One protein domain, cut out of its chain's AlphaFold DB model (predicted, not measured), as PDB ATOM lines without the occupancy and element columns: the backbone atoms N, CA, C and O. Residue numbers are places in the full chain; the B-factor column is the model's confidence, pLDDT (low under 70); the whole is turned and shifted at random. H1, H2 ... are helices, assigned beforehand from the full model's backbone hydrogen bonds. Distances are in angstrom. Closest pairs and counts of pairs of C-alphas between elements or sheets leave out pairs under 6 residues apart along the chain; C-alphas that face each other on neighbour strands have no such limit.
ATOM      1  N   THR A  14      86.733 160.761 149.079       77.75
ATOM      2  CA  THR A  14      87.723 159.693 149.184       77.75
ATOM      3  C   THR A  14      88.542 159.494 147.905       77.75
ATOM      4  O   THR A  14      89.740 159.251 147.995       77.75
ATOM      5  N   THR A  15      87.951 159.622 146.712       88.94
ATOM      6  CA  THR A  15      88.663 159.439 145.433       88.94
ATOM      7  C   THR A  15      89.665 160.561 145.185       88.94
ATOM      8  O   THR A  15      90.796 160.285 144.792       88.94
ATOM      9  N   LEU A  16      89.286 161.816 145.454       89.06
ATOM     10  CA  LEU A  16      90.210 162.947 145.343       89.06
ATOM     11  C   LEU A  16      91.362 162.807 146.346       89.06
ATOM     12  O   LEU A  16      92.523 162.953 145.969       89.06
ATOM     13  N   ALA A  17      91.050 162.470 147.600       86.81
ATOM     14  CA  ALA A  17      92.062 162.235 148.628       86.81
ATOM     15  C   ALA A  17      93.025 161.101 148.235       86.81
ATOM     16  O   ALA A  17      94.241 161.251 148.352       86.81
ATOM     17  N   LEU A  18      92.497 159.997 147.697       89.81
ATOM     18  CA  LEU A  18      93.308 158.874 147.239       89.81
ATOM     19  C   LEU A  18      94.184 159.258 146.043       89.81
ATOM     20  O   LEU A  18      95.359 158.916 146.030       89.81
ATOM     21  N   ALA A  19      93.667 160.028 145.084       93.25
ATOM     22  CA  ALA A  19      94.450 160.535 143.959       93.25
ATOM     23  C   ALA A  19      95.594 161.465 144.412       93.25
ATOM     24  O   ALA A  19      96.708 161.375 143.895       93.25
ATOM     25  N   ILE A  20      95.352 162.327 145.403       91.56
ATOM     26  CA  ILE A  20      96.384 163.186 146.009       91.56
ATOM     27  C   ILE A  20      97.452 162.326 146.697       91.56
ATOM     28  O   ILE A  20      98.646 162.526 146.457       91.56
ATOM     29  N   ALA A  21      97.041 161.326 147.483       91.19
ATOM     30  CA  ALA A  21      97.957 160.387 148.125       91.19
ATOM     31  C   ALA A  21      98.770 159.574 147.102       91.19
ATOM     32  O   ALA A  21      99.972 159.393 147.291       91.19
ATOM     33  N   THR A  22      98.155 159.152 145.991       94.62
ATOM     34  CA  THR A  22      98.830 158.504 144.857       94.62
ATOM     35  C   THR A  22      99.940 159.391 144.305       94.62
ATOM     36  O   THR A  22     101.073 158.937 144.176       94.62
ATOM     37  N   ILE A  23      99.648 160.663 144.014       95.81
ATOM     38  CA  ILE A  23     100.648 161.597 143.479       95.81
ATOM     39  C   ILE A  23     101.795 161.790 144.469       95.81
ATOM     40  O   ILE A  23     102.958 161.712 144.070       95.81
ATOM     41  N   PHE A  24     101.477 162.015 145.747       94.19
ATOM     42  CA  PHE A  24     102.482 162.143 146.801       94.19
ATOM     43  C   PHE A  24     103.380 160.903 146.867       94.19
ATOM     44  O   PHE A  24     104.606 161.027 146.836       94.19
ATOM     45  N   LEU A  25     102.779 159.711 146.913       93.62
ATOM     46  CA  LEU A  25     103.496 158.446 147.013       93.62
ATOM     47  C   LEU A  25     104.419 158.234 145.811       93.62
ATOM     48  O   LEU A  25     105.597 157.930 145.998       93.62
ATOM     49  N   THR A  26     103.916 158.452 144.594       94.81
ATOM     50  CA  THR A  26     104.717 158.370 143.368       94.81
ATOM     51  C   THR A  26     105.910 159.320 143.441       94.81
ATOM     52  O   THR A  26     107.046 158.881 143.280       94.81
ATOM     53  N   LYS A  27     105.689 160.597 143.786       94.38
ATOM     54  CA  LYS A  27     106.754 161.614 143.852       94.38
ATOM     55  C   LYS A  27     107.794 161.313 144.932       94.38
ATOM     56  O   LYS A  27     108.989 161.524 144.722       94.38
ATOM     57  N   ALA A  28     107.366 160.797 146.079       91.25
ATOM     58  CA  ALA A  28     108.259 160.397 147.162       91.25
ATOM     59  C   ALA A  28     109.114 159.167 146.795       91.25
ATOM     60  O   ALA A  28     110.298 159.097 147.141       91.25
ATOM     61  N   LEU A  29     108.542 158.216 146.054       91.50
ATOM     62  CA  LEU A  29     109.254 157.041 145.557       91.50
ATOM     63  C   LEU A  29     110.202 157.378 144.397       91.50
ATOM     64  O   LEU A  29     111.332 156.890 144.401       91.50
ATOM     65  N   GLU A  30     109.823 158.279 143.484       92.12
ATOM     66  CA  GLU A  30     110.721 158.809 142.441       92.12
ATOM     67  C   GLU A  30     111.990 159.412 143.067       92.12
ATOM     68  O   GLU A  30     113.108 159.111 142.648       92.12
ATOM     69  N   LYS A  31     111.844 160.194 144.147       88.50
ATOM     70  CA  LYS A  31     112.988 160.739 144.907       88.50
ATOM     71  C   LYS A  31     113.859 159.663 145.564       88.50
ATOM     72  O   LYS A  31     115.035 159.908 145.823       88.50
ATOM     73  N   SER A  32     113.292 158.493 145.836       85.31
ATOM     74  CA  SER A  32     114.006 157.344 146.403       85.31
ATOM     75  C   SER A  32     114.702 156.490 145.330       85.31
ATOM     76  O   SER A  32     115.498 155.618 145.676       85.31
ATOM     77  N   GLY A  33     114.464 156.777 144.044       87.88
ATOM     78  CA  GLY A  33     115.062 156.090 142.897       87.88
ATOM     79  C   GLY A  33     114.131 155.112 142.176       87.88
ATOM     80  O   GLY A  33     114.576 154.449 141.240       87.88
ATOM     81  N   GLU A  34     112.863 155.020 142.584       90.56
ATOM     82  CA  GLU A  34     111.877 154.195 141.885       90.56
ATOM     83  C   GLU A  34     111.499 154.820 140.540       90.56
ATOM     84  O   GLU A  34     111.440 156.040 140.387       90.56
ATOM     85  N   ASN A  35     111.202 153.963 139.565       92.62
ATOM     86  CA  ASN A  35     110.705 154.370 138.256       92.62
ATOM     87  C   ASN A  35     109.309 153.790 138.027       92.62
ATOM     88  O   ASN A  35     108.937 152.760 138.602       92.62
ATOM     89  N   PHE A  36     108.559 154.459 137.160       95.56
ATOM     90  CA  PHE A  36     107.155 154.184 136.884       95.56
ATOM     91  C   PHE A  36     106.908 154.095 135.382       95.56
ATOM     92  O   PHE A  36     107.721 154.560 134.582       95.56
ATOM     93  N   SER A  37     105.781 153.505 134.988       94.62
ATOM     94  CA  SER A  37     105.415 153.443 133.574       94.62
ATOM     95  C   SER A  37     105.147 154.842 132.990       94.62
ATOM     96  O   SER A  37     104.635 155.733 133.677       94.62
ATOM     97  N   ASP A  38     105.446 155.046 131.702       94.75
ATOM     98  CA  ASP A  38     105.165 156.313 131.006       94.75
ATOM     99  C   ASP A  38     103.680 156.689 131.065       94.75
ATOM    100  O   ASP A  38     103.330 157.849 131.283       94.75
ATOM    101  N   GLY A  39     102.794 155.700 130.901       94.06
ATOM    102  CA  GLY A  39     101.347 155.901 130.965       94.06
ATOM    103  C   GLY A  39     100.897 156.432 132.326       94.06
ATOM    104  O   GLY A  39     100.153 157.415 132.385       94.06
ATOM    105  N   PHE A  40     101.398 155.840 133.412       95.69
ATOM    106  CA  PHE A  40     101.097 156.290 134.768       95.69
ATOM    107  C   PHE A  40     101.696 157.671 135.056       95.69
ATOM    108  O   PHE A  40     100.998 158.569 135.528       95.69
ATOM    109  N   THR A  41     102.954 157.890 134.674       96.12
ATOM    110  CA  THR A  41     103.657 159.168 134.873       96.12
ATOM    111  C   THR A  41     102.983 160.312 134.113       96.12
ATOM    112  O   THR A  41     102.811 161.412 134.648       96.12
ATOM    113  N   LYS A  42     102.525 160.055 132.883       96.56
ATOM    114  CA  LYS A  42     101.746 161.014 132.096       96.56
ATOM    115  C   LYS A  42     100.436 161.370 132.799       96.56
ATOM    116  O   LYS A  42     100.141 162.557 132.936       96.56
ATOM    117  N   LYS A  43      99.698 160.371 133.295       96.62
ATOM    118  CA  LYS A  43      98.431 160.587 134.010       96.62
ATOM    119  C   LYS A  43      98.643 161.421 135.279       96.62
ATOM    120  O   LYS A  43      97.918 162.390 135.491       96.62
ATOM    121  N   ILE A  44      99.683 161.127 136.066       96.81
ATOM    122  CA  ILE A  44     100.104 161.948 137.218       96.81
ATOM    123  C   ILE A  44     100.318 163.410 136.796       96.81
ATOM    124  O   ILE A  44      99.849 164.326 137.472       96.81
ATOM    125  N   GLY A  45     100.996 163.641 135.666       96.50
ATOM    126  CA  GLY A  45     101.225 164.977 135.116       96.50
ATOM    127  C   GLY A  45      99.936 165.716 134.739       96.50
ATOM    128  O   GLY A  45      99.789 166.895 135.065       96.50
ATOM    129  N   GLU A  46      98.984 165.030 134.103       96.75
ATOM    130  CA  GLU A  46      97.681 165.599 133.737       96.75
ATOM    131  C   GLU A  46      96.856 165.979 134.976       96.75
ATOM    132  O   GLU A  46      96.302 167.082 135.037       96.75
ATOM    133  N   VAL A  47      96.826 165.113 135.996       96.06
ATOM    134  CA  VAL A  47      96.141 165.410 137.264       96.06
ATOM    135  C   VAL A  47      96.814 166.573 137.993       96.06
ATOM    136  O   VAL A  47      96.128 167.496 138.432       96.06
ATOM    137  N   LEU A  48      98.150 166.604 138.057       96.44
ATOM    138  CA  LEU A  48      98.899 167.722 138.643       96.44
ATOM    139  C   LEU A  48      98.621 169.052 137.935       96.44
ATOM    140  O   LEU A  48      98.490 170.079 138.601       96.44
ATOM    141  N   ALA A  49      98.516 169.060 136.604       96.38
ATOM    142  CA  ALA A  49      98.155 170.261 135.850       96.38
ATOM    143  C   ALA A  49      96.745 170.754 136.213       96.38
ATOM    144  O   ALA A  49      96.519 171.959 136.347       96.38
ATOM    145  N   LYS A  50      95.815 169.819 136.437       94.94
ATOM    146  CA  LYS A  50      94.450 170.116 136.878       94.94
ATOM    147  C   LYS A  50      94.412 170.706 138.279       94.94
ATOM    148  O   LYS A  50      93.831 171.773 138.458       94.94
ATOM    149  N   ILE A  51      95.094 170.076 139.235       94.31
ATOM    150  CA  ILE A  51      95.234 170.608 140.596       94.31
ATOM    151  C   ILE A  51      95.862 172.000 140.529       94.31
ATOM    152  O   ILE A  51      95.321 172.928 141.111       94.31
ATOM    153  N   ARG A  52      96.931 172.195 139.745       95.88
ATOM    154  CA  ARG A  52      97.631 173.486 139.637       95.88
ATOM    155  C   ARG A  52      96.732 174.630 139.170       95.88
ATOM    156  O   ARG A  52      96.932 175.759 139.606       95.88
ATOM    157  N   LYS A  53      95.752 174.357 138.303       94.94
ATOM    158  CA  LYS A  53      94.801 175.366 137.809       94.94
ATOM    159  C   LYS A  53      93.914 175.943 138.921       94.94
ATOM    160  O   LYS A  53      93.504 177.093 138.816       94.94
ATOM    161  N   HIS A  54      93.624 175.153 139.954       92.44
ATOM    162  CA  HIS A  54      92.701 175.516 141.037       92.44
ATOM    163  C   HIS A  54      93.410 175.762 142.373       92.44
ATOM    164  O   HIS A  54      92.999 176.618 143.144       92.44
ATOM    165  N   SER A  55      94.497 175.040 142.627       92.12
ATOM    166  CA  SER A  55      95.321 175.115 143.826       92.12
ATOM    167  C   SER A  55      96.808 174.970 143.447       92.12
ATOM    168  O   SER A  55      97.388 173.879 143.516       92.12
ATOM    169  N   PRO A  56      97.450 176.061 142.983       93.69
ATOM    170  CA  PRO A  56      98.840 176.033 142.520       93.69
ATOM    171  C   PRO A  56      99.834 175.664 143.627       93.69
ATOM    172  O   PRO A  56     100.829 174.985 143.354       93.69
ATOM    173  N   GLU A  57      99.554 176.062 144.868       92.88
ATOM    174  CA  GLU A  57     100.363 175.718 146.041       92.88
ATOM    175  C   GLU A  57     100.319 174.211 146.312       92.88
ATOM    176  O   GLU A  57     101.370 173.575 146.384       92.88
ATOM    177  N   THR A  58      99.125 173.607 146.309       93.00
ATOM    178  CA  THR A  58      98.956 172.153 146.471       93.00
ATOM    179  C   THR A  58      99.695 171.368 145.394       93.00
ATOM    180  O   THR A  58     100.397 170.406 145.696       93.00
ATOM    181  N   ALA A  59      99.598 171.781 144.126       94.81
ATOM    182  CA  ALA A  59     100.315 171.105 143.044       94.81
ATOM    183  C   ALA A  59     101.843 171.211 143.187       94.81
ATOM    184  O   ALA A  59     102.570 170.292 142.807       94.81
ATOM    185  N   THR A  60     102.335 172.332 143.718       95.75
ATOM    186  CA  THR A  60     103.767 172.548 143.965       95.75
ATOM    187  C   THR A  60     104.257 171.680 145.119       95.75
ATOM    188  O   THR A  60     105.259 170.982 144.966       95.75
ATOM    189  N   ALA A  61     103.513 171.647 146.222       93.94
ATOM    190  CA  ALA A  61     103.794 170.797 147.372       93.94
ATOM    191  C   ALA A  61     103.753 169.300 146.998       93.94
ATOM    192  O   ALA A  61     104.664 168.549 147.344       93.94
ATOM    193  N   LEU A  62     102.785 168.875 146.175       94.38
ATOM    194  CA  LEU A  62     102.714 167.505 145.653       94.38
ATOM    195  C   LEU A  62     103.930 167.153 144.793       94.38
ATOM    196  O   LEU A  62     104.532 166.098 144.978       94.38
ATOM    197  N   ALA A  63     104.326 168.039 143.874       93.62
ATOM    198  CA  ALA A  63     105.517 167.831 143.051       93.62
ATOM    199  C   ALA A  63     106.802 167.760 143.896       93.62
ATOM    200  O   ALA A  63     107.735 167.035 143.552       93.62
ATOM    201  N   ALA A  64     106.834 168.479 145.020       92.06
ATOM    202  CA  ALA A  64     107.910 168.423 145.996       92.06
ATOM    203  C   ALA A  64     107.833 167.200 146.928       92.06
ATOM    204  O   ALA A  64     108.757 167.013 147.721       92.06
ATOM    205  N   ALA A  65     106.805 166.350 146.820       91.12
ATOM    206  CA  ALA A  65     106.515 165.284 147.779       91.12
ATOM    207  C   ALA A  65     106.483 165.807 149.230       91.12
ATOM    208  O   ALA A  65     107.036 165.186 150.139       91.12
ATOM    209  N   ASP A  66     105.894 166.985 149.430       89.38
ATOM    210  CA  ASP A  66     105.735 167.587 150.748       89.38
ATOM    211  C   ASP A  66     104.598 166.880 151.508       89.38
ATOM    212  O   ASP A  66     103.481 166.811 150.990       89.38
ATOM    213  N   PRO A  67     104.834 166.346 152.719       85.06
ATOM    214  CA  PRO A  67     103.822 165.607 153.470       85.06
ATOM    215  C   PRO A  67     102.617 166.456 153.905       85.06
ATOM    216  O   PRO A  67     101.578 165.884 154.240       85.06
ATOM    217  N   GLN A  68     102.698 167.792 153.876       86.31
ATOM    218  CA  GLN A  68     101.560 168.668 154.186       86.31
ATOM    219  C   GLN A  68     100.358 168.419 153.264       86.31
ATOM    220  O   GLN A  68      99.216 168.591 153.686       86.31
ATOM    221  N   VAL A  69     100.589 167.931 152.041       86.69
ATOM    222  CA  VAL A  69      99.520 167.617 151.075       86.69
ATOM    223  C   VAL A  69      98.646 166.427 151.477       86.69
ATOM    224  O   VAL A  69      97.590 166.218 150.888       86.69
ATOM    225  N   LEU A  70      99.063 165.643 152.475       85.44
ATOM    226  CA  LEU A  70      98.250 164.562 153.036       85.44
ATOM    227  C   LEU A  70      97.259 165.069 154.095       85.44
ATOM    228  O   LEU A  70      96.311 164.362 154.425       85.44
ATOM    229  N   ASN A  71      97.456 166.293 154.590       84.81
ATOM    230  CA  ASN A  71      96.633 166.941 155.611       84.81
ATOM    231  C   ASN A  71      95.985 168.229 155.074       84.81
ATOM    232  O   ASN A  71      95.870 169.215 155.798       84.81
ATOM    233  N   LEU A  72      95.608 168.246 153.792       83.88
ATOM    234  CA  LEU A  72      94.984 169.420 153.179       83.88
ATOM    235  C   LEU A  72      93.652 169.746 153.848       83.88
ATOM    236  O   LEU A  72      92.811 168.870 154.063       83.88
ATOM    237  N   ASP A  73      93.439 171.036 154.093       83.31
ATOM    238  CA  ASP A  73      92.161 171.530 154.575       83.31
ATOM    239  C   ASP A  73      91.042 171.221 153.577       83.31
ATOM    240  O   ASP A  73      91.201 171.316 152.354       83.31
ATOM    241  N   LYS A  74      89.856 170.916 154.109       82.44
ATOM    242  CA  LYS A  74      88.665 170.614 153.305       82.44
ATOM    243  C   LYS A  74      88.358 171.715 152.283       82.44
ATOM    244  O   LYS A  74      87.963 171.418 151.163       82.44
ATOM    245  N   THR A  75      88.595 172.973 152.644       85.56
ATOM    246  CA  THR A  75      88.387 174.140 151.775       85.56
ATOM    247  C   THR A  75      89.314 174.155 150.561       85.56
ATOM    248  O   THR A  75      88.939 174.687 149.520       85.56
ATOM    249  N   VAL A  76      90.516 173.581 150.665       85.19
ATOM    250  CA  VAL A  76      91.447 173.429 149.537       85.19
ATOM    251  C   VAL A  76      90.970 172.310 148.617       85.19
ATOM    252  O   VAL A  76      90.968 172.477 147.399       85.19
ATOM    253  N   LEU A  77      90.503 171.196 149.189       84.19
ATOM    254  CA  LEU A  77      89.925 170.090 148.422       84.19
ATOM    255  C   LEU A  77      88.661 170.523 147.664       84.19
ATOM    256  O   LEU A  77      88.503 170.180 146.499       84.19
ATOM    257  N   GLU A  78      87.798 171.330 148.286       86.31
ATOM    258  CA  GLU A  78      86.564 171.855 147.677       86.31
ATOM    259  C   GLU A  78      86.817 172.841 146.517       86.31
ATOM    260  O   GLU A  78      85.933 173.044 145.685       86.31
ATOM    261  N   GLN A  79      88.016 173.429 146.412       87.00
ATOM    262  CA  GLN A  79      88.399 174.274 145.270       87.00
ATOM    263  C   GLN A  79      88.746 173.463 144.018       87.00
ATOM    264  O   GLN A  79      88.725 174.004 142.908       87.00
ATOM    265  N   ILE A  80      89.085 172.182 144.179       87.81
ATOM    266  CA  ILE A  80      89.431 171.289 143.077       87.81
ATOM    267  C   ILE A  80      88.124 170.677 142.558       87.81
ATOM    268  O   ILE A  80      87.490 169.893 143.265       87.81
ATOM    269  N   PRO A  81      87.683 171.022 141.335       86.19
ATOM    270  CA  PRO A  81      86.422 170.521 140.824       86.19
ATOM    271  C   PRO A  81      86.486 169.001 140.626       86.19
ATOM    272  O   PRO A  81      87.530 168.477 140.217       86.19
ATOM    273  N   PRO A  82      85.369 168.286 140.858       84.19
ATOM    274  CA  PRO A  82      85.301 166.865 140.574       84.19
ATOM    275  C   PRO A  82      85.520 166.630 139.078       84.19
ATOM    276  O   PRO A  82      84.914 167.287 138.232       84.19
ATOM    277  N   ASP A  83      86.385 165.676 138.755       89.12
ATOM    278  CA  ASP A  83      86.721 165.322 137.387       89.12
ATOM    279  C   ASP A  83      87.058 163.824 137.253       89.12
ATOM    280  O   ASP A  83      87.760 163.279 138.106       89.12
ATOM    281  N   PRO A  84      86.604 163.125 136.200       90.88
ATOM    282  CA  PRO A  84      86.861 161.691 136.043       90.88
ATOM    283  C   PRO A  84      88.348 161.311 136.079       90.88
ATOM    284  O   PRO A  84      88.673 160.210 136.522       90.88
ATOM    285  N   ILE A  85      89.261 162.227 135.730       93.62
ATOM    286  CA  ILE A  85      90.699 161.941 135.693       93.62
ATOM    287  C   ILE A  85      91.272 161.501 137.047       93.62
ATOM    288  O   ILE A  85      92.273 160.788 137.091       93.62
ATOM    289  N   PHE A  86      90.663 161.924 138.159       93.38
ATOM    290  CA  PHE A  86      91.112 161.523 139.493       93.38
ATOM    291  C   PHE A  86      90.790 160.050 139.760       93.38
ATOM    292  O   PHE A  86      91.633 159.334 140.292       93.38
ATOM    293  N   ALA A  87      89.613 159.582 139.335       92.88
ATOM    294  CA  ALA A  87      89.262 158.165 139.390       92.88
ATOM    295  C   ALA A  87      90.136 157.350 138.425       92.88
ATOM    296  O   ALA A  87      90.729 156.359 138.834       92.88
ATOM    297  N   GLU A  88      90.328 157.834 137.193       94.19
ATOM    298  CA  GLU A  88      91.217 157.179 136.225       94.19
ATOM    299  C   GLU A  88      92.660 157.055 136.735       94.19
ATOM    300  O   GLU A  88      93.345 156.078 136.431       94.19
ATOM    301  N   LEU A  89      93.152 158.044 137.490       96.12
ATOM    302  CA  LEU A  89      94.475 157.971 138.103       96.12
ATOM    303  C   LEU A  89      94.539 156.863 139.153       96.12
ATOM    304  O   LEU A  89      95.537 156.149 139.199       96.12
ATOM    305  N   VAL A  90      93.499 156.716 139.974       93.94
ATOM    306  CA  VAL A  90      93.401 155.626 140.953       93.94
ATOM    307  C   VAL A  90      93.361 154.271 140.241       93.94
ATOM    308  O   VAL A  90      94.142 153.394 140.595       93.94
ATOM    309  N   ASP A  91      92.565 154.124 139.181       94.38
ATOM    310  CA  ASP A  91      92.522 152.887 138.387       94.38
ATOM    311  C   ASP A  91      93.878 152.577 137.725       94.38
ATOM    312  O   ASP A  91      94.331 151.431 137.695       94.38
ATOM    313  N   THR A  92      94.566 153.605 137.218       94.31
ATOM    314  CA  THR A  92      95.910 153.449 136.638       94.31
ATOM    315  C   THR A  92      96.931 153.076 137.713       94.31
ATOM    316  O   THR A  92      97.816 152.262 137.452       94.31
ATOM    317  N   ALA A  93      96.802 153.637 138.919       94.12
ATOM    318  CA  ALA A  93      97.625 153.280 140.065       94.12
ATOM    319  C   ALA A  93      97.404 151.822 140.474       94.12
ATOM    320  O   ALA A  93      98.379 151.135 140.725       94.12
ATOM    321  N   ASP A  94      96.172 151.313 140.467       92.81
ATOM    322  CA  ASP A  94      95.874 149.895 140.723       92.81
ATOM    323  C   ASP A  94      96.513 148.948 139.685       92.81
ATOM    324  O   ASP A  94      96.878 147.817 140.004       92.81
ATOM    325  N   ALA A  95      96.698 149.415 138.448       94.00
ATOM    326  CA  ALA A  95      97.328 148.647 137.373       94.00
ATOM    327  C   ALA A  95      98.864 148.800 137.289       94.00
ATOM    328  O   ALA A  95      99.503 148.109 136.486       94.00
ATOM    329  N   GLU A  96      99.469 149.701 138.070       93.94
ATOM    330  CA  GLU A  96     100.917 149.943 138.048       93.94
ATOM    331  C   GLU A  96     101.685 148.709 138.553       93.94
ATOM    332  O   GLU A  96     101.316 148.071 139.537       93.94
ATOM    333  N   LYS A  97     102.779 148.352 137.880       91.56
ATOM    334  CA  LYS A  97     103.529 147.113 138.145       91.56
ATOM    335  C   LYS A  97     104.682 147.301 139.128       91.56
ATOM    336  O   LYS A  97     105.334 146.320 139.486       91.56
ATOM    337  N   ASN A  98     104.952 148.532 139.563       92.44
ATOM    338  CA  ASN A  98     105.945 148.798 140.595       92.44
ATOM    339  C   ASN A  98     105.499 148.184 141.943       92.44
ATOM    340  O   ASN A  98     104.555 148.653 142.576       92.44
ATOM    341  N   ALA A  99     106.194 147.133 142.388       91.56
ATOM    342  CA  ALA A  99     105.834 146.383 143.593       91.56
ATOM    343  C   ALA A  99     105.949 147.215 144.885       91.56
ATOM    344  O   ALA A  99     105.087 147.107 145.755       91.56
ATOM    345  N   THR A 100     106.974 148.067 144.997       90.19
ATOM    346  CA  THR A 100     107.174 148.971 146.145       90.19
ATOM    347  C   THR A 100     106.015 149.951 146.282       90.19
ATOM    348  O   THR A 100     105.531 150.216 147.384       90.19
ATOM    349  N   PHE A 101     105.579 150.503 145.154       92.69
ATOM    350  CA  PHE A 101     104.432 151.385 145.078       92.69
ATOM    351  C   PHE A 101     103.157 150.641 145.445       92.69
ATOM    352  O   PHE A 101     102.428 151.133 146.298       92.69
ATOM    353  N   GLN A 102     102.913 149.458 144.871       94.00
ATOM    354  CA  GLN A 102     101.704 148.682 145.159       94.00
ATOM    355  C   GLN A 102     101.570 148.350 146.644       94.00
ATOM    356  O   GLN A 102     100.517 148.597 147.224       94.00
ATOM    357  N   ASP A 103     102.636 147.873 147.289       89.94
ATOM    358  CA  ASP A 103     102.639 147.595 148.733       89.94
ATOM    359  C   ASP A 103     102.179 148.817 149.550       89.94
ATOM    360  O   ASP A 103     101.245 148.749 150.356       89.94
ATOM    361  N   LYS A 104     102.764 149.983 149.256       87.62
ATOM    362  CA  LYS A 104     102.441 151.239 149.940       87.62
ATOM    363  C   LYS A 104     101.052 151.760 149.585       87.62
ATOM    364  O   LYS A 104     100.352 152.261 150.460       87.62
ATOM    365  N   PHE A 105     100.637 151.638 148.329       91.12
ATOM    366  CA  PHE A 105      99.339 152.098 147.845       91.12
ATOM    367  C   PHE A 105      98.186 151.283 148.450       91.12
ATOM    368  O   PHE A 105      97.182 151.855 148.880       91.12
ATOM    369  N   GLN A 106      98.357 149.965 148.599       87.94
ATOM    370  CA  GLN A 106      97.404 149.116 149.320       87.94
ATOM    371  C   GLN A 106      97.298 149.504 150.803       87.94
ATOM    372  O   GLN A 106      96.195 149.512 151.360       87.94
ATOM    373  N   ALA A 107      98.414 149.881 151.440       84.75
ATOM    374  CA  ALA A 107      98.392 150.402 152.805       84.75
ATOM    375  C   ALA A 107      97.573 151.703 152.895       84.75
ATOM    376  O   ALA A 107      96.749 151.831 153.797       84.75
ATOM    377  N   VAL A 108      97.700 152.618 151.922       84.19
ATOM    378  CA  VAL A 108      96.874 153.842 151.862       84.19
ATOM    379  C   VAL A 108      95.388 153.514 151.778       84.19
ATOM    380  O   VAL A 108      94.598 154.031 152.568       84.19
ATOM    381  N   LYS A 109      94.996 152.621 150.861       83.25
ATOM    382  CA  LYS A 109      93.585 152.248 150.662       83.25
ATOM    383  C   LYS A 109      92.946 151.609 151.895       83.25
ATOM    384  O   LYS A 109      91.734 151.697 152.064       83.25
ATOM    385  N   THR A 110      93.746 150.979 152.750       84.19
ATOM    386  CA  THR A 110      93.279 150.303 153.970       84.19
ATOM    387  C   THR A 110      93.444 151.146 155.238       84.19
ATOM    388  O   THR A 110      93.124 150.670 156.324       84.19
ATOM    389  N   GLY A 111      93.900 152.401 155.117       73.12
ATOM    390  CA  GLY A 111      94.093 153.309 156.254       73.12
ATOM    391  C   GLY A 111      95.336 153.007 157.101       73.12
ATOM    392  O   GLY A 111      95.390 153.388 158.269       73.12
TER     393      GLY A 111
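AT A GLANCE: This is residues 14 to 111 of the 139 residues of an uncharacterized protein of Cylindrospermum stagnale PCC 7417 (UniProt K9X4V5). One long helix, H1, runs through the core, and H2, H3, H4, H6 and H7 wrap round it in a ring that stays open between H4 and H7, while H5 sits at one end of the body, near H2. The 98 printed residues hold seven named helices, H1 to H7 in chain order, and no named strand: all helix, with packing part aligned, part crossed. The whole is compact, with a radius of gyration of the C-alphas of 12.3 A and spans of 34 by 26 by 25 A.

HOW THE PARTS SIT: The hub is H1, residues 14 to 32, touching four helices. With residues 15 to 22 alone it touches H6, residues 84 to 95, at a steep tilt of 52 degrees (C-alphas of Ala 19 and Phe 86 closest, 5.7 A). H7, residues 99 to 109, touches H1 at a shallow tilt of 30 degrees, opposite ways; the closest C-alphas are those of Thr 22 and Phe 105, 7.1 A. H3, residues 56 to 63, touches residues 20 to 27 of H1 alone, with C-alphas of Phe 24 and Leu 62 closest at 5.5 A. H4, residues 67 to 71, touches residues 17 to 24 of H1 alone, closest at Ala 21 and Leu 70, C-alphas 6.5 A apart. H2, residues 38 to 54, forms a helical hairpin with H3; the C-alphas of Arg 52 and Ala 59 are closest, 4.9 A. H5, residues 74 to 79, touches no helix. Every O i to N i+4 pair is within hydrogen-bond range in H1, H3, H5, H6 and H7; H2 has 12 of 13, and H4 0 of 1, with 2 of 2 O i to N i+3 pairs.

IN THESE COORDINATES: H1 begins at C-alpha 14 (87.723, 159.693, 149.184) and measures 26.5 A; H2 measures 25.0 A, H6 16.8 A and H7 15.3 A, ending at C-alpha 109 (93.585, 152.248, 150.662). H3, H5 and H4 measure 10.6 A, 8.8 A and 7.6 A.

THE WHOLE: The C-alphas farthest apart, those of Thr 75 and Lys 97, are 33.8 A apart. The printed part has no cut, and the six links between helices are tight. The mean pLDDT of the printed part is 91.0, and no printed residue is under 70.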